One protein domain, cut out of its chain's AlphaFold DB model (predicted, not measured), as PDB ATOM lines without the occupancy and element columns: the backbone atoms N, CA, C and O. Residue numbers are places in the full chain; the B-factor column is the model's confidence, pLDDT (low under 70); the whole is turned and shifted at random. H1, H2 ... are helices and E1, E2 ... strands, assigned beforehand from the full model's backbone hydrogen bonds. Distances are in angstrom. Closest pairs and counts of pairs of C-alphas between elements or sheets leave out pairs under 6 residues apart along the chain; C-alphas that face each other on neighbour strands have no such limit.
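What this domain is: This is residues 311 to 369 and 403 to 473 of the 482 residues of the protein "Hypothetical protein" of Brachionus calyciflorus (UniProt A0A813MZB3). Four helices make a loosely crossed cluster: H3 lies in the middle, with H1 packing on it and the helical hairpin of H4 and H5 meeting it elsewhere. Two small, separate strand hairpins reach away from the cluster, E1 with E2 at one end of the longest axis and E3 with E4 at a side, while residues 449 to 454 stick out between H4 and H5. The printed part has 130 residues, with five named helices and four named strands in the order H1 E1 E2 E3 E4 H2 H3 H4 H5; both sheets are antiparallel, and the class is mixed, helices and strands. The whole is compact, with a radius of gyration of the C-alphas of 15.9 A and spans of 52 by 40 by 28 A.

How they stand to each other: H1, residues 311 to 317, touches H3, residues 404 to 413, closest at the C-alphas of Phe 314 and Asn 404, 6.0 A, at a steep tilt of 39 degrees, opposite ways. E1, residues 322 to 325, and E2, residues 331 to 334, form an antiparallel hairpin at 144 degrees, with N 332 and O 324 within hydrogen-bond range at 2.7 A. E3, residues 346 to 348, and E4, residues 354 to 356, form another, with N 347 and O 355 at 2.8 A. Residues 337 to 338 pair with residues 362 to 363, antiparallel. H2, residues 365 to 368, touches no helix. H3 is the hub. H4, residues 431 to 444, touches H3 with residues 441 to 444 alone, closest at the C-alphas of Gln 406 and Cys 444, 5.4 A. H5, residues 455 to 472, only just touches H3, with 3 pairs of C-alphas within 8 A, the closest those of Leu 405 and Ser 460, 6.8 A. H4 and H5, a helical hairpin, touch at a shallow tilt of 23 degrees, closest at the C-alphas of Lys 440 and Leu 463, 6.9 A. Helix packing is mostly crossed, with one of four touching pairs at a shallow tilt. Every O i to N i+4 pair is within hydrogen-bond range in H1, H4 and H5, and 5 of 6 in H3; H2 is too short for such a pair.

Where its parts are: H1 begins at C-alpha 311, (0.945, -22.887, 9.418). H3 is 12.3 A long, H4 19.8 A and H5 26.2 A, ending at C-alpha 472, (-6.878, -16.571, 3.162).

The domain as a whole: The two C-alphas farthest apart, those of Asn 327 and Ser 431, are 52.2 A apart. Residues 370 to 402 are not printed, and C-alphas 369 and 403 are 13.6 A apart across the cut. The links E2 to E3 and H3 to H4 are long. The pLDDT is under 70 at residues 323 to 333, 365 to 367 and 447 to 459.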
ATOM      1  N   LEU A 311       1.814 -21.716   9.567       94.31
ATOM      2  CA  LEU A 311       0.945 -22.887   9.418       94.31
ATOM      3  C   LEU A 311       1.564 -23.890   8.450       94.31
ATOM      4  O   LEU A 311       1.709 -25.059   8.803       94.31
ATOM      5  N   ASP A 312       1.953 -23.430   7.262       92.94
ATOM      6  CA  ASP A 312       2.537 -24.280   6.229       92.94
ATOM      7  C   ASP A 312       3.848 -24.919   6.714       92.94
ATOM      8  O   ASP A 312       4.051 -26.121   6.528       92.94
ATOM      9  N   LEU A 313       4.709 -24.167   7.408       93.62
ATOM     10  CA  LEU A 313       5.942 -24.690   8.000       93.62
ATOM     11  C   LEU A 313       5.664 -25.811   9.014       93.62
ATOM     12  O   LEU A 313       6.196 -26.913   8.883       93.62
ATOM     13  N   PHE A 314       4.815 -25.553  10.010       91.75
ATOM     14  CA  PHE A 314       4.541 -26.509  11.089       91.75
ATOM     15  C   PHE A 314       3.796 -27.752  10.589       91.75
ATOM     16  O   PHE A 314       4.038 -28.859  11.066       91.75
ATOM     17  N   HIS A 315       2.947 -27.599   9.571       88.19
ATOM     18  CA  HIS A 315       2.305 -28.726   8.898       88.19
ATOM     19  C   HIS A 315       3.299 -29.601   8.131       88.19
ATOM     20  O   HIS A 315       3.189 -30.828   8.167       88.19
ATOM     21  N   ASN A 316       4.298 -28.994   7.484       87.69
ATOM     22  CA  ASN A 316       5.372 -29.735   6.826       87.69
ATOM     23  C   ASN A 316       6.258 -30.477   7.832       87.69
ATOM     24  O   ASN A 316       6.565 -31.649   7.600       87.69
ATOM     25  N   LEU A 317       6.611 -29.847   8.959       87.38
ATOM     26  CA  LEU A 317       7.365 -30.496  10.040       87.38
ATOM     27  C   LEU A 317       6.671 -31.775  10.533       87.38
ATOM     28  O   LEU A 317       7.341 -32.773  10.784       87.38
ATOM     29  N   ASP A 318       5.337 -31.787  10.576       83.69
ATOM     30  CA  ASP A 318       4.550 -32.948  11.000       83.69
ATOM     31  C   ASP A 318       4.459 -34.084   9.958       83.69
ATOM     32  O   ASP A 318       4.038 -35.193  10.305       83.69
ATOM     33  N   ARG A 319       4.773 -33.828   8.676       79.38
ATOM     34  CA  ARG A 319       4.355 -34.715   7.564       79.38
ATOM     35  C   ARG A 319       5.386 -35.032   6.493       79.38
ATOM     36  O   ARG A 319       5.177 -35.994   5.753       79.38
ATOM     37  N   THR A 320       6.401 -34.198   6.295       75.31
ATOM     38  CA  THR A 320       7.260 -34.307   5.102       75.31
ATOM     39  C   THR A 320       8.751 -34.294   5.407       75.31
ATOM     40  O   THR A 320       9.539 -34.474   4.477       75.31
ATOM     41  N   TYR A 321       9.157 -34.092   6.661       74.81
ATOM     42  CA  TYR A 321      10.564 -33.937   7.030       74.81
ATOM     43  C   TYR A 321      11.305 -35.273   7.151       74.81
ATOM     44  O   TYR A 321      12.177 -35.550   6.326       74.81
ATOM     45  N   LEU A 322      10.954 -36.119   8.124       72.00
ATOM     46  CA  LEU A 322      11.593 -37.426   8.301       72.00
ATOM     47  C   LEU A 322      10.826 -38.473   7.499       72.00
ATOM     48  O   LEU A 322       9.667 -38.728   7.804       72.00
ATOM     49  N   LEU A 323      11.451 -39.092   6.495       68.25
ATOM     50  CA  LEU A 323      10.860 -40.180   5.705       68.25
ATOM     51  C   LEU A 323      11.618 -41.483   5.977       68.25
ATOM     52  O   LEU A 323      12.708 -41.700   5.455       68.25
ATOM     53  N   HIS A 324      11.058 -42.366   6.791       64.38
ATOM     54  CA  HIS A 324      11.684 -43.630   7.169       64.38
ATOM     55  C   HIS A 324      11.096 -44.792   6.360       64.38
ATOM     56  O   HIS A 324       9.877 -44.929   6.291       64.38
ATOM     57  N   LYS A 325      11.921 -45.663   5.763       62.34
ATOM     58  CA  LYS A 325      11.422 -46.918   5.175       62.34
ATOM     59  C   LYS A 325      11.144 -47.911   6.296       62.34
ATOM     60  O   LYS A 325      12.062 -48.311   6.995       62.34
ATOM     61  N   ASN A 326       9.894 -48.314   6.476       63.22
ATOM     62  CA  ASN A 326       9.573 -49.375   7.425       63.22
ATOM     63  C   ASN A 326       9.984 -50.760   6.894       63.22
ATOM     64  O   ASN A 326      10.404 -50.906   5.746       63.22
ATOM     65  N   ASN A 327       9.791 -51.787   7.721       61.78
ATOM     66  CA  ASN A 327      10.136 -53.183   7.419       61.78
ATOM     67  C   ASN A 327       9.472 -53.735   6.140       61.78
ATOM     68  O   ASN A 327       9.937 -54.727   5.591       61.78
ATOM     69  N   ASN A 328       8.421 -53.078   5.640       65.88
ATOM     70  CA  ASN A 328       7.728 -53.433   4.401       65.88
ATOM     71  C   ASN A 328       8.192 -52.576   3.205       65.88
ATOM     72  O   ASN A 328       7.479 -52.474   2.209       65.88
ATOM     73  N   ASN A 329       9.346 -51.906   3.312       60.56
ATOM     74  CA  ASN A 329       9.885 -50.949   2.337       60.56
ATOM     75  C   ASN A 329       8.988 -49.731   2.040       60.56
ATOM     76  O   ASN A 329       9.267 -48.981   1.102       60.56
ATOM     77  N   SER A 330       7.942 -49.484   2.835       57.72
ATOM     78  CA  SER A 330       7.074 -48.315   2.660       57.72
ATOM     79  C   SER A 330       7.611 -47.109   3.433       57.72
ATOM     80  O   SER A 330       8.071 -47.238   4.567       57.72
ATOM     81  N   LEU A 331       7.577 -45.929   2.810       62.47
ATOM     82  CA  LEU A 331       8.031 -44.680   3.423       62.47
ATOM     83  C   LEU A 331       6.977 -44.173   4.415       62.47
ATOM     84  O   LEU A 331       5.887 -43.761   4.023       62.47
ATOM     85  N   GLN A 332       7.313 -44.179   5.699       64.88
ATOM     86  CA  GLN A 332       6.528 -43.596   6.773       64.88
ATOM     87  C   GLN A 332       7.137 -42.257   7.185       64.88
ATOM     88  O   GLN A 332       8.326 -42.176   7.494       64.88
ATOM     89  N   SER A 333       6.317 -41.204   7.222       66.31
ATOM     90  CA  SER A 333       6.777 -39.932   7.770       66.31
ATOM     91  C   SER A 333       6.792 -39.973   9.294       66.31
ATOM     92  O   SER A 333       5.782 -40.328   9.908       66.31
ATOM     93  N   GLN A 334       7.902 -39.547   9.892       73.00
ATOM     94  CA  GLN A 334       7.942 -39.128  11.287       73.00
ATOM     95  C   GLN A 334       7.917 -37.588  11.369       73.00
ATOM     96  O   GLN A 334       8.472 -36.911  10.499       73.00
ATOM     97  N   PRO A 335       7.225 -37.014  12.362       78.81
ATOM     98  CA  PRO A 335       7.244 -35.576  12.602       78.81
ATOM     99  C   PRO A 335       8.592 -35.131  13.188       78.81
ATOM    100  O   PRO A 335       9.170 -35.822  14.026       78.81
ATOM    101  N   VAL A 336       9.056 -33.945  12.794       85.94
ATOM    102  CA  VAL A 336      10.096 -33.216  13.531       85.94
ATOM    103  C   VAL A 336       9.411 -32.340  14.567       85.94
ATOM    104  O   VAL A 336       8.628 -31.454  14.232       85.94
ATOM    105  N   GLN A 337       9.685 -32.599  15.835       85.69
ATOM    106  CA  GLN A 337       9.087 -31.911  16.967       85.69
ATOM    107  C   GLN A 337       9.844 -30.622  17.257       85.69
ATOM    108  O   GLN A 337      11.060 -30.648  17.411       85.69
ATOM    109  N   MET A 338       9.112 -29.515  17.368       88.56
ATOM    110  CA  MET A 338       9.641 -28.229  17.817       88.56
ATOM    111  C   MET A 338       9.243 -27.990  19.272       88.56
ATOM    112  O   MET A 338       8.048 -27.842  19.564       88.56
ATOM    113  N   CYS A 339      10.231 -27.955  20.169       88.88
ATOM    114  CA  CYS A 339       9.993 -27.823  21.608       88.88
ATOM    115  C   CYS A 339      10.463 -26.510  22.231       88.88
ATOM    116  O   CYS A 339       9.981 -26.196  23.304       88.88
ATOM    117  N   ASP A 340      11.311 -25.714  21.583       90.00
ATOM    118  CA  ASP A 340      11.598 -24.329  21.998       90.00
ATOM    119  C   ASP A 340      11.077 -23.384  20.917       90.00
ATOM    120  O   ASP A 340      11.782 -23.014  19.980       90.00
ATOM    121  N   VAL A 341       9.786 -23.071  20.978       92.12
ATOM    122  CA  VAL A 341       9.118 -22.243  19.979       92.12
ATOM    123  C   VAL A 341       8.964 -20.836  20.526       92.12
ATOM    124  O   VAL A 341       8.150 -20.548  21.399       92.12
ATOM    125  N   LYS A 342       9.724 -19.920  19.937       90.06
ATOM    126  CA  LYS A 342       9.658 -18.479  20.186       90.06
ATOM    127  C   LYS A 342       9.969 -17.736  18.896       90.06
ATOM    128  O   LYS A 342      10.660 -18.274  18.035       90.06
ATOM    129  N   LEU A 343       9.465 -16.511  18.750       91.00
ATOM    130  CA  LEU A 343       9.681 -15.709  17.537       91.00
ATOM    131  C   LEU A 343      11.165 -15.522  17.201       91.00
ATOM    132  O   LEU A 343      11.513 -15.465  16.029       91.00
ATOM    133  N   ASP A 344      12.022 -15.474  18.217       86.50
ATOM    134  CA  ASP A 344      13.474 -15.306  18.105       86.50
ATOM    135  C   ASP A 344      14.148 -16.475  17.370       86.50
ATOM    136  O   ASP A 344      15.221 -16.295  16.808       86.50
ATOM    137  N   ASN A 345      13.501 -17.645  17.318       90.88
ATOM    138  CA  ASN A 345      14.001 -18.828  16.610       90.88
ATOM    139  C   ASN A 345      13.608 -18.840  15.126       90.88
ATOM    140  O   ASN A 345      13.982 -19.754  14.390       90.88
ATOM    141  N   PHE A 346      12.877 -17.822  14.661       93.56
ATOM    142  CA  PHE A 346      12.439 -17.693  13.275       93.56
ATOM    143  C   PHE A 346      12.846 -16.347  12.675       93.56
ATOM    144  O   PHE A 346      12.937 -15.324  13.355       93.56
ATOM    145  N   GLY A 347      13.035 -16.335  11.360       92.88
ATOM    146  CA  GLY A 347      13.353 -15.134  10.606       92.88
ATOM    147  C   GLY A 347      12.729 -15.117   9.218       92.88
ATOM    148  O   GLY A 347      12.216 -16.125   8.744       92.88
ATOM    149  N   LEU A 348      12.782 -13.961   8.559       92.31
ATOM    150  CA  LEU A 348      12.412 -13.813   7.149       92.31
ATOM    151  C   LEU A 348      13.664 -13.578   6.314       92.31
ATOM    152  O   LEU A 348      14.431 -12.660   6.617       92.31
ATOM    153  N   ASN A 349      13.873 -14.382   5.274       89.44
ATOM    154  CA  ASN A 349      14.953 -14.129   4.322       89.44
ATOM    155  C   ASN A 349      14.636 -12.915   3.423       89.44
ATOM    156  O   ASN A 349      13.598 -12.262   3.561       89.44
ATOM    157  N   HIS A 350      15.541 -12.602   2.494       85.31
ATOM    158  CA  HIS A 350      15.387 -11.480   1.557       85.31
ATOM    159  C   HIS A 350      14.127 -11.581   0.678       85.31
ATOM    160  O   HIS A 350      13.548 -10.557   0.332       85.31
ATOM    161  N   ASN A 351      13.652 -12.799   0.395       88.50
ATOM    162  CA  ASN A 351      12.419 -13.054  -0.356       88.50
ATOM    163  C   ASN A 351      11.151 -12.948   0.508       88.50
ATOM    164  O   ASN A 351      10.047 -13.177   0.018       88.50
ATOM    165  N   GLY A 352      11.280 -12.626   1.800       90.69
ATOM    166  CA  GLY A 352      10.153 -12.605   2.731       90.69
ATOM    167  C   GLY A 352       9.629 -14.000   3.073       90.69
ATOM    168  O   GLY A 352       8.476 -14.139   3.481       90.69
ATOM    169  N   GLU A 353      10.448 -15.036   2.903       92.88
ATOM    170  CA  GLU A 353      10.098 -16.410   3.241       92.88
ATOM    171  C   GLU A 353      10.518 -16.727   4.677       92.88
ATOM    172  O   GLU A 353      11.641 -16.424   5.096       92.88
ATOM    173  N   LEU A 354       9.629 -17.385   5.421       95.69
ATOM    174  CA  LEU A 354       9.904 -17.859   6.772       95.69
ATOM    175  C   LEU A 354      11.048 -18.879   6.780       95.69
ATOM    176  O   LEU A 354      11.098 -19.800   5.957       95.69
ATOM    177  N   ARG A 355      11.956 -18.709   7.739       93.94
ATOM    178  CA  ARG A 355      13.089 -19.584   8.030       93.94
ATOM    179  C   ARG A 355      13.166 -19.865   9.521       93.94
ATOM    180  O   ARG A 355      12.897 -18.988  10.337       93.94
ATOM    181  N   ILE A 356      13.551 -21.084   9.858       93.19
ATOM    182  CA  ILE A 356      13.979 -21.481  11.193       93.19
ATOM    183  C   ILE A 356      15.446 -21.071  11.286       93.19
ATOM    184  O   ILE A 356      16.248 -21.511  10.466       93.19
ATOM    185  N   ILE A 357      15.775 -20.182  12.218       88.75
ATOM    186  CA  ILE A 357      17.141 -19.673  12.401       88.75
ATOM    187  C   ILE A 357      17.841 -20.288  13.609       88.75
ATOM    188  O   ILE A 357      19.069 -20.248  13.653       88.75
ATOM    189  N   ASP A 358      17.082 -20.884  14.528       86.50
ATOM    190  CA  ASP A 358      17.572 -21.676  15.655       86.50
ATOM    191  C   ASP A 358      16.810 -23.008  15.690       86.50
ATOM    192  O   ASP A 358      15.575 -23.023  15.689       86.50
ATOM    193  N   THR A 359      17.541 -24.123  15.661       84.81
ATOM    194  CA  THR A 359      16.971 -25.477  15.581       84.81
ATOM    195  C   THR A 359      17.388 -26.359  16.756       84.81
ATOM    196  O   THR A 359      17.232 -27.576  16.666       84.81
ATOM    197  N   ASP A 360      17.908 -25.791  17.849       73.81
ATOM    198  CA  ASP A 360      18.469 -26.568  18.969       73.81
ATOM    199  C   ASP A 360      17.479 -27.571  19.575       73.81
ATOM    200  O   ASP A 360      17.875 -28.588  20.137       73.81
ATOM    201  N   MET A 361      16.180 -27.294  19.453       78.88
ATOM    202  CA  MET A 361      15.104 -28.133  19.989       78.88
ATOM    203  C   MET A 361      14.173 -28.659  18.888       78.88
ATOM    204  O   MET A 361      12.968 -28.809  19.115       78.88
ATOM    205  N   ALA A 362      14.732 -28.903  17.696       83.31
ATOM    206  CA  ALA A 362      14.073 -29.561  16.570       83.31
ATOM    207  C   ALA A 362      14.562 -31.017  16.449       83.31
ATOM    208  O   ALA A 362      15.667 -31.275  15.972       83.31
ATOM    209  N   SER A 363      13.765 -31.994  16.889       77.56
ATOM    210  CA  SER A 363      14.197 -33.408  16.929       77.56
ATOM    211  C   SER A 363      13.032 -34.388  16.783       77.56
ATOM    212  O   SER A 363      11.873 -33.983  16.763       77.56
ATOM    213  N   SER A 364      13.310 -35.688  16.677       75.00
ATOM    214  CA  SER A 364      12.265 -36.719  16.773       75.00
ATOM    215  C   SER A 364      11.729 -36.841  18.214       75.00
ATOM    216  O   SER A 364      12.402 -36.471  19.179       75.00
ATOM    217  N   ASP A 365      10.520 -37.393  18.390       68.88
ATOM    218  CA  ASP A 365       9.939 -37.628  19.730       68.88
ATOM    219  C   ASP A 365      10.834 -38.509  20.618       68.88
ATOM    220  O   ASP A 365      10.939 -38.275  21.824       68.88
ATOM    221  N   SER A 366      11.474 -39.527  20.034       65.00
ATOM    222  CA  SER A 366      12.301 -40.501  20.758       65.00
ATOM    223  C   SER A 366      13.538 -39.870  21.397       65.00
ATOM    224  O   SER A 366      13.950 -40.313  22.470       65.00
ATOM    225  N   TYR A 367      14.081 -38.804  20.802       68.94
ATOM    226  CA  TYR A 367      15.203 -38.057  21.369       68.94
ATOM    227  C   TYR A 367      14.803 -37.243  22.609       68.94
ATOM    228  O   TYR A 367      15.538 -37.169  23.594       68.94
ATOM    229  N   LEU A 368      13.615 -36.641  22.576       72.69
ATOM    230  CA  LEU A 368      13.199 -35.636  23.554       72.69
ATOM    231  C   LEU A 368      12.623 -36.270  24.828       72.69
ATOM    232  O   LEU A 368      12.843 -35.776  25.939       72.69
ATOM    233  N   PHE A 369      11.911 -37.392  24.687       76.25
ATOM    234  CA  PHE A 369      11.167 -38.022  25.776       76.25
ATOM    235  C   PHE A 369      11.833 -39.307  26.278       76.25
ATOM    236  O   PHE A 369      11.471 -40.424  25.903       76.25
ATOM    237  N   ASN A 403       0.937 -31.376  19.909       86.31
ATOM    238  CA  ASN A 403       1.664 -31.379  18.637       86.31
ATOM    239  C   ASN A 403       2.187 -29.985  18.280       86.31
ATOM    240  O   ASN A 403       1.954 -29.005  18.994       86.31
ATOM    241  N   ASN A 404       2.888 -29.915  17.152       90.31
ATOM    242  CA  ASN A 404       3.475 -28.694  16.628       90.31
ATOM    243  C   ASN A 404       2.428 -27.584  16.426       90.31
ATOM    244  O   ASN A 404       2.664 -26.462  16.868       90.31
ATOM    245  N   LEU A 405       1.246 -27.876  15.863       91.88
ATOM    246  CA  LEU A 405       0.187 -26.869  15.687       91.88
ATOM    247  C   LEU A 405      -0.254 -26.242  17.021       91.88
ATOM    248  O   LEU A 405      -0.457 -25.033  17.102       91.88
ATOM    249  N   GLN A 406      -0.385 -27.041  18.080       91.12
ATOM    250  CA  GLN A 406      -0.795 -26.529  19.390       91.12
ATOM    251  C   GLN A 406       0.282 -25.625  20.000       91.12
ATOM    252  O   GLN A 406      -0.046 -24.587  20.574       91.12
ATOM    253  N   VAL A 407       1.561 -25.978  19.822       92.38
ATOM    254  CA  VAL A 407       2.684 -25.122  20.230       92.38
ATOM    255  C   VAL A 407       2.721 -23.832  19.413       92.38
ATOM    256  O   VAL A 407       2.844 -22.762  20.001       92.38
ATOM    257  N   LEU A 408       2.517 -23.895  18.093       94.69
ATOM    258  CA  LEU A 408       2.400 -22.709  17.238       94.69
ATOM    259  C   LEU A 408       1.300 -21.767  17.743       94.69
ATOM    260  O   LEU A 408       1.519 -20.565  17.908       94.69
ATOM    261  N   CYS A 409       0.123 -22.324  18.028       94.56
ATOM    262  CA  CYS A 409      -1.007 -21.575  18.554       94.56
ATOM    263  C   CYS A 409      -0.683 -20.899  19.894       94.56
ATOM    264  O   CYS A 409      -0.991 -19.725  20.076       94.56
ATOM    265  N   GLU A 410      -0.049 -21.612  20.824       93.25
ATOM    266  CA  GLU A 410       0.269 -21.098  22.162       93.25
ATOM    267  C   GLU A 410       1.394 -20.054  22.145       93.25
ATOM    268  O   GLU A 410       1.307 -19.025  22.823       93.25
ATOM    269  N   LYS A 411       2.446 -20.304  21.364       94.25
ATOM    270  CA  LYS A 411       3.710 -19.567  21.459       94.25
ATOM    271  C   LYS A 411       3.859 -18.458  20.432       94.25
ATOM    272  O   LYS A 411       4.428 -17.419  20.750       94.25
ATOM    273  N   ILE A 412       3.318 -18.643  19.231       95.75
ATOM    274  CA  ILE A 412       3.492 -17.700  18.120       95.75
ATOM    275  C   ILE A 412       2.205 -16.927  17.844       95.75
ATOM    276  O   ILE A 412       2.228 -15.703  17.756       95.75
ATOM    277  N   PHE A 413       1.065 -17.608  17.710       95.75
ATOM    278  CA  PHE A 413      -0.191 -16.931  17.368       95.75
ATOM    279  C   PHE A 413      -0.771 -16.154  18.538       95.75
ATOM    280  O   PHE A 413      -1.186 -15.009  18.354       95.75
ATOM    281  N   ASP A 414      -0.777 -16.771  19.717       93.62
ATOM    282  CA  ASP A 414      -1.249 -16.155  20.951       93.62
ATOM    283  C   ASP A 414      -0.144 -15.396  21.691       93.62
ATOM    284  O   ASP A 414      -0.407 -14.327  22.240       93.62
ATOM    285  N   ASN A 415       1.064 -15.973  21.712       90.38
ATOM    286  CA  ASN A 415       2.183 -15.597  22.576       90.38
ATOM    287  C   ASN A 415       1.723 -15.363  24.026       90.38
ATOM    288  O   ASN A 415       1.443 -14.246  24.468       90.38
ATOM    289  N   ASN A 416       1.594 -16.460  24.774       82.31
ATOM    290  CA  ASN A 416       1.080 -16.446  26.144       82.31
ATOM    291  C   ASN A 416       1.874 -15.553  27.123       82.31
ATOM    292  O   ASN A 416       1.291 -15.115  28.113       82.31
ATOM    293  N   LEU A 417       3.143 -15.242  26.834       82.81
ATOM    294  CA  LEU A 417       3.980 -14.352  27.642       82.81
ATOM    295  C   LEU A 417       3.723 -12.871  27.337       82.81
ATOM    296  O   LEU A 417       3.656 -12.055  28.256       82.81
ATOM    297  N   ASN A 418       3.559 -12.514  26.061       85.00
ATOM    298  CA  ASN A 418       3.267 -11.144  25.653       85.00
ATOM    299  C   ASN A 418       2.344 -11.103  24.433       85.00
ATOM    300  O   ASN A 418       2.780 -11.268  23.295       85.00
ATOM    301  N   LYS A 419       1.075 -10.754  24.663       85.06
ATOM    302  CA  LYS A 419       0.051 -10.689  23.610       85.06
ATOM    303  C   LYS A 419       0.400  -9.745  22.459       85.06
ATOM    304  O   LYS A 419      -0.009 -10.002  21.335       85.06
ATOM    305  N   LYS A 420       1.175  -8.677  22.698       84.12
ATOM    306  CA  LYS A 420       1.610  -7.755  21.625       84.12
ATOM    307  C   LYS A 420       2.547  -8.421  20.617       84.12
ATOM    308  O   LYS A 420       2.597  -8.017  19.457       84.12
ATOM    309  N   ASP A 421       3.261  -9.445  21.068       88.50
ATOM    310  CA  ASP A 421       4.183 -10.223  20.254       88.50
ATOM    311  C   ASP A 421       3.477 -11.437  19.618       88.50
ATOM    312  O   ASP A 421       4.088 -12.162  18.845       88.50
ATOM    313  N   GLY A 422       2.192 -11.683  19.905       93.75
ATOM    314  CA  GLY A 422       1.421 -12.732  19.242       93.75
ATOM    315  C   GLY A 422       1.025 -12.312  17.831       93.75
ATOM    316  O   GLY A 422       0.561 -11.190  17.627       93.75
ATOM    317  N   ILE A 423       1.192 -13.189  16.838       94.81
ATOM    318  CA  ILE A 423       0.884 -12.862  15.435       94.81
ATOM    319  C   ILE A 423      -0.605 -12.564  15.251       94.81
ATOM    320  O   ILE A 423      -0.936 -11.593  14.570       94.81
ATOM    321  N   LEU A 424      -1.489 -13.350  15.874       93.19
ATOM    322  CA  LEU A 424      -2.940 -13.197  15.740       93.19
ATOM    323  C   LEU A 424      -3.548 -12.344  16.857       93.19
ATOM    324  O   LEU A 424      -4.516 -11.636  16.610       93.19
ATOM    325  N   THR A 425      -2.991 -12.379  18.069       92.00
ATOM    326  CA  THR A 425      -3.491 -11.595  19.217       92.00
ATOM    327  C   THR A 425      -2.930 -10.185  19.307       92.00
ATOM    328  O   THR A 425      -3.537  -9.329  19.948       92.00
ATOM    329  N   GLY A 426      -1.803  -9.914  18.649       87.38
ATOM    330  CA  GLY A 426      -1.195  -8.585  18.600       87.38
ATOM    331  C   GLY A 426      -1.911  -7.603  17.672       87.38
ATOM    332  O   GLY A 426      -1.507  -6.445  17.609       87.38
ATOM    333  N   VAL A 427      -2.957  -8.036  16.956       87.31
ATOM    334  CA  VAL A 427      -3.779  -7.197  16.067       87.31
ATOM    335  C   VAL A 427      -5.265  -7.489  16.192       87.31
ATOM    336  O   VAL A 427      -5.685  -8.568  16.604       87.31
ATOM    337  N   ASN A 428      -6.066  -6.514  15.768       85.44
ATOM    338  CA  ASN A 428      -7.514  -6.636  15.692       85.44
ATOM    339  C   ASN A 428      -7.933  -6.872  14.239       85.44
ATOM    340  O   ASN A 428      -7.563  -6.102  13.356       85.44
ATOM    341  N   PHE A 429      -8.706  -7.930  14.012       83.62
ATOM    342  CA  PHE A 429      -9.391  -8.191  12.744       83.62
ATOM    343  C   PHE A 429     -10.794  -7.560  12.802       83.62
ATOM    344  O   PHE A 429     -11.190  -7.081  13.868       83.62
ATOM    345  N   GLU A 430     -11.568  -7.585  11.708       83.50
ATOM    346  CA  GLU A 430     -13.003  -7.257  11.801       83.50
ATOM    347  C   GLU A 430     -13.675  -8.126  12.870       83.50
ATOM    348  O   GLU A 430     -13.306  -9.287  13.070       83.50
ATOM    349  N   SER A 431     -14.649  -7.552  13.574       78.50
ATOM    350  CA  SER A 431     -15.202  -8.105  14.817       78.50
ATOM    351  C   SER A 431     -15.682  -9.562  14.709       78.50
ATOM    352  O   SER A 431     -15.394 -10.377  15.589       78.50
ATOM    353  N   ASN A 432     -16.362  -9.923  13.621       83.25
ATOM    354  CA  ASN A 432     -16.823 -11.285  13.335       83.25
ATOM    355  C   ASN A 432     -15.652 -12.271  13.156       83.25
ATOM    356  O   ASN A 432     -15.626 -13.319  13.807       83.25
ATOM    357  N   ILE A 433     -14.659 -11.920  12.335       84.56
ATOM    358  CA  ILE A 433     -13.491 -12.763  12.054       84.56
ATOM    359  C   ILE A 433     -12.575 -12.848  13.272       84.56
ATOM    360  O   ILE A 433     -12.071 -13.924  13.587       84.56
ATOM    361  N   HIS A 434     -12.395 -11.748  14.002       88.56
ATOM    362  CA  HIS A 434     -11.599 -11.722  15.222       88.56
ATOM    363  C   HIS A 434     -12.131 -12.732  16.241       88.56
ATOM    364  O   HIS A 434     -11.379 -13.573  16.730       88.56
ATOM    365  N   ASN A 435     -13.440 -12.711  16.507       89.81
ATOM    366  CA  ASN A 435     -14.069 -13.641  17.442       89.81
ATOM    367  C   ASN A 435     -13.916 -15.100  16.998       89.81
ATOM    368  O   ASN A 435     -13.664 -15.979  17.827       89.81
ATOM    369  N   GLU A 436     -14.037 -15.376  15.696       91.44
ATOM    370  CA  GLU A 436     -13.836 -16.729  15.194       91.44
ATOM    371  C   GLU A 436     -12.378 -17.185  15.337       91.44
ATOM    372  O   GLU A 436     -12.142 -18.282  15.855       91.44
ATOM    373  N   ILE A 437     -11.412 -16.342  14.958       91.56
ATOM    374  CA  ILE A 437      -9.978 -16.613  15.116       91.56
ATOM    375  C   ILE A 437      -9.653 -16.904  16.582       91.56
ATOM    376  O   ILE A 437      -9.039 -17.934  16.867       91.56
ATOM    377  N   MET A 438     -10.107 -16.063  17.517       92.56
ATOM    378  CA  MET A 438      -9.839 -16.250  18.946       92.56
ATOM    379  C   MET A 438     -10.461 -17.542  19.485       92.56
ATOM    380  O   MET A 438      -9.803 -18.293  20.204       92.56
ATOM    381  N   ASN A 439     -11.677 -17.891  19.056       91.25
ATOM    382  CA  ASN A 439     -12.313 -19.159  19.421       91.25
ATOM    383  C   ASN A 439     -11.529 -20.376  18.893       91.25
ATOM    384  O   ASN A 439     -11.309 -21.344  19.628       91.25
ATOM    385  N   LYS A 440     -11.072 -20.349  17.629       91.69
ATOM    386  CA  LYS A 440     -10.221 -21.431  17.098       91.69
ATOM    387  C   LYS A 440      -8.881 -21.489  17.832       91.69
ATOM    388  O   LYS A 440      -8.414 -22.588  18.125       91.69
ATOM    389  N   LEU A 441      -8.289 -20.341  18.158       92.38
ATOM    390  CA  LEU A 441      -7.017 -20.235  18.871       92.38
ATOM    391  C   LEU A 441      -7.105 -20.829  20.277       92.38
ATOM    392  O   LEU A 441      -6.259 -21.638  20.658       92.38
ATOM    393  N   ASP A 442      -8.168 -20.530  21.017       89.94
ATOM    394  CA  ASP A 442      -8.395 -21.102  22.345       89.94
ATOM    395  C   ASP A 442      -8.619 -22.612  22.321       89.94
ATOM    396  O   ASP A 442      -8.179 -23.315  23.232       89.94
ATOM    397  N   LYS A 443      -9.260 -23.137  21.272       88.94
ATOM    398  CA  LYS A 443      -9.364 -24.588  21.058       88.94
ATOM    399  C   LYS A 443      -8.016 -25.200  20.699       88.94
ATOM    400  O   LYS A 443      -7.688 -26.271  21.200       88.94
ATOM    401  N   CYS A 444      -7.240 -24.516  19.866       89.81
ATOM    402  CA  CYS A 444      -5.945 -24.985  19.401       89.81
ATOM    403  C   CYS A 444      -4.925 -25.131  20.536       89.81
ATOM    404  O   CYS A 444      -4.216 -26.124  20.593       89.81
ATOM    405  N   LYS A 445      -4.886 -24.203  21.496       88.19
ATOM    406  CA  LYS A 445      -3.920 -24.243  22.611       88.19
ATOM    407  C   LYS A 445      -4.114 -25.409  23.593       88.19
ATOM    408  O   LYS A 445      -3.242 -25.666  24.420       88.19
ATOM    409  N   ARG A 446      -5.260 -26.098  23.568       81.44
ATOM    410  CA  ARG A 446      -5.593 -27.129  24.564       81.44
ATOM    411  C   ARG A 446      -4.985 -28.478  24.172       81.44
ATOM    412  O   ARG A 446      -5.426 -29.020  23.158       81.44
ATOM    413  N   PRO A 447      -4.043 -29.053  24.948       64.44
ATOM    414  CA  PRO A 447      -3.571 -30.415  24.709       64.44
ATOM    415  C   PRO A 447      -4.746 -31.402  24.816       64.44
ATOM    416  O   PRO A 447      -5.685 -31.176  25.581       64.44
ATOM    417  N   GLY A 448      -4.728 -32.478  24.024       59.78
ATOM    418  CA  GLY A 448      -5.782 -33.495  24.097       59.78
ATOM    419  C   GLY A 448      -5.794 -34.190  25.465       59.78
ATOM    420  O   GLY A 448      -4.747 -34.362  26.085       59.78
ATOM    421  N   PHE A 449      -6.968 -34.610  25.943       56.97
ATOM    422  CA  PHE A 449      -7.061 -35.416  27.164       56.97
ATOM    423  C   PHE A 449      -6.674 -36.874  26.870       56.97
ATOM    424  O   PHE A 449      -7.122 -37.449  25.879       56.97
ATOM    425  N   TYR A 450      -5.883 -37.479  27.762       48.53
ATOM    426  CA  TYR A 450      -5.245 -38.805  27.643       48.53
ATOM    427  C   TYR A 450      -6.199 -39.995  27.398       48.53
ATOM    428  O   TYR A 450      -5.747 -41.114  27.184       48.53
ATOM    429  N   LYS A 451      -7.523 -39.801  27.380       50.22
ATOM    430  CA  LYS A 451      -8.465 -40.923  27.279       50.22
ATOM    431  C   LYS A 451      -8.637 -41.544  25.893       50.22
ATOM    432  O   LYS A 451      -9.312 -42.556  25.841       50.22
ATOM    433  N   ASN A 452      -8.043 -41.009  24.822       44.59
ATOM    434  CA  ASN A 452      -7.910 -41.688  23.522       44.59
ATOM    435  C   ASN A 452      -6.812 -40.998  22.695       44.59
ATOM    436  O   ASN A 452      -6.974 -39.863  22.245       44.59
ATOM    437  N   SER A 453      -5.688 -41.677  22.492       46.66
ATOM    438  CA  SER A 453      -4.437 -41.148  21.929       46.66
ATOM    439  C   SER A 453      -4.486 -40.614  20.486       46.66
ATOM    440  O   SER A 453      -3.480 -40.076  20.029       46.66
ATOM    441  N   ASP A 454      -5.622 -40.712  19.790       46.94
ATOM    442  CA  ASP A 454      -5.786 -40.276  18.391       46.94
ATOM    443  C   ASP A 454      -6.573 -38.962  18.233       46.94
ATOM    444  O   ASP A 454      -6.613 -38.365  17.153       46.94
ATOM    445  N   VAL A 455      -7.162 -38.456  19.322       45.59
ATOM    446  CA  VAL A 455      -7.933 -37.202  19.328       45.59
ATOM    447  C   VAL A 455      -7.098 -35.959  18.938       45.59
ATOM    448  O   VAL A 455      -7.644 -35.104  18.230       45.59
ATOM    449  N   PRO A 456      -5.793 -35.826  19.282       56.50
ATOM    450  CA  PRO A 456      -5.022 -34.629  18.931       56.50
ATOM    451  C   PRO A 456      -4.845 -34.423  17.418       56.50
ATOM    452  O   PRO A 456      -4.902 -33.289  16.944       56.50
ATOM    453  N   LYS A 457      -4.662 -35.498  16.636       58.56
ATOM    454  CA  LYS A 457      -4.284 -35.398  15.212       58.56
ATOM    455  C   LYS A 457      -5.460 -34.975  14.323       58.56
ATOM    456  O   LYS A 457      -5.343 -34.026  13.552       58.56
ATOM    457  N   LEU A 458      -6.624 -35.605  14.500       53.66
ATOM    458  CA  LEU A 458      -7.846 -35.272  13.752       53.66
ATOM    459  C   LEU A 458      -8.382 -33.872  14.084       53.66
ATOM    460  O   LEU A 458      -8.851 -33.160  13.192       53.66
ATOM    461  N   ALA A 459      -8.301 -33.456  15.353       61.53
ATOM    462  CA  ALA A 459      -8.664 -32.099  15.757       61.53
ATOM    463  C   ALA A 459      -7.724 -31.058  15.128       61.53
ATOM    464  O   ALA A 459      -8.180 -30.012  14.665       61.53
ATOM    465  N   SER A 460      -6.434 -31.380  15.031       73.88
ATOM    466  CA  SER A 460      -5.423 -30.474  14.481       73.88
ATOM    467  C   SER A 460      -5.544 -30.291  12.974       73.88
ATOM    468  O   SER A 460      -5.489 -29.162  12.510       73.88
ATOM    469  N   ASP A 461      -5.848 -31.340  12.208       80.38
ATOM    470  CA  ASP A 461      -6.085 -31.210  10.761       80.38
ATOM    471  C   ASP A 461      -7.325 -30.363  10.428       80.38
ATOM    472  O   ASP A 461      -7.386 -29.689   9.393       80.38
ATOM    473  N   ARG A 462      -8.356 -30.408  11.281       84.69
ATOM    474  CA  ARG A 462      -9.542 -29.547  11.142       84.69
ATOM    475  C   ARG A 462      -9.215 -28.102  11.501       84.69
ATOM    476  O   ARG A 462      -9.611 -27.202  10.767       84.69
ATOM    477  N   LEU A 463      -8.486 -27.882  12.595       87.75
ATOM    478  CA  LEU A 463      -8.070 -26.546  13.026       87.75
ATOM    479  C   LEU A 463      -7.102 -25.901  12.033       87.75
ATOM    480  O   LEU A 463      -7.292 -24.742  11.685       87.75
ATOM    481  N   PHE A 464      -6.135 -26.655  11.511       89.50
ATOM    482  CA  PHE A 464      -5.227 -26.212  10.455       89.50
ATOM    483  C   PHE A 464      -5.998 -25.710   9.232       89.50
ATOM    484  O   PHE A 464      -5.763 -24.596   8.769       89.50
ATOM    485  N   ARG A 465      -6.963 -26.500   8.735       88.94
ATOM    486  CA  ARG A 465      -7.821 -26.098   7.608       88.94
ATOM    487  C   ARG A 465      -8.659 -24.867   7.937       88.94
ATOM    488  O   ARG A 465      -8.748 -23.971   7.108       88.94
ATOM    489  N   ALA A 466      -9.232 -24.807   9.138       89.69
ATOM    490  CA  ALA A 466     -10.021 -23.660   9.572       89.69
ATOM    491  C   ALA A 466      -9.187 -22.370   9.603       89.69
ATOM    492  O   ALA A 466      -9.624 -21.364   9.056       89.69
ATOM    493  N   PHE A 467      -7.978 -22.400  10.173       91.44
ATOM    494  CA  PHE A 467      -7.079 -21.246  10.139       91.44
ATOM    495  C   PHE A 467      -6.681 -20.873   8.712       91.44
ATOM    496  O   PHE A 467      -6.713 -19.697   8.371       91.44
ATOM    497  N   ASN A 468      -6.359 -21.856   7.866       90.38
ATOM    498  CA  ASN A 468      -6.013 -21.601   6.469       90.38
ATOM    499  C   ASN A 468      -7.133 -20.872   5.712       90.38
ATOM    500  O   ASN A 468      -6.849 -19.925   4.989       90.38
ATOM    501  N   VAL A 469      -8.393 -21.277   5.902       90.25
ATOM    502  CA  VAL A 469      -9.552 -20.604   5.294       90.25
ATOM    503  C   VAL A 469      -9.706 -19.185   5.847       90.25
ATOM    504  O   VAL A 469      -9.683 -18.229   5.080       90.25
ATOM    505  N   LEU A 470      -9.760 -19.031   7.176       89.19
ATOM    506  CA  LEU A 470      -9.977 -17.731   7.828       89.19
ATOM    507  C   LEU A 470      -8.896 -16.693   7.502       89.19
ATOM    508  O   LEU A 470      -9.174 -15.497   7.444       89.19
ATOM    509  N   LEU A 471      -7.652 -17.136   7.316       89.25
ATOM    510  CA  LEU A 471      -6.530 -16.249   7.021       89.25
ATOM    511  C   LEU A 471      -6.404 -15.921   5.525       89.25
ATOM    512  O   LEU A 471      -5.855 -14.867   5.205       89.25
ATOM    513  N   ARG A 472      -6.902 -16.784   4.624       86.38
ATOM    514  CA  ARG A 472      -6.878 -16.571   3.162       86.38
ATOM    515  C   ARG A 472      -8.092 -15.815   2.635       86.38
ATOM    516  O   ARG A 472      -7.990 -15.226   1.562       86.38
ATOM    517  N   ASP A 473      -9.213 -15.825   3.352       73.19
ATOM    518  CA  ASP A 473     -10.389 -15.077   2.918       73.19
ATOM    519  C   ASP A 473     -10.093 -13.565   2.903       73.19
ATOM    520  O   ASP A 473      -9.818 -12.922   3.923       73.19
TER     521      ASP A 473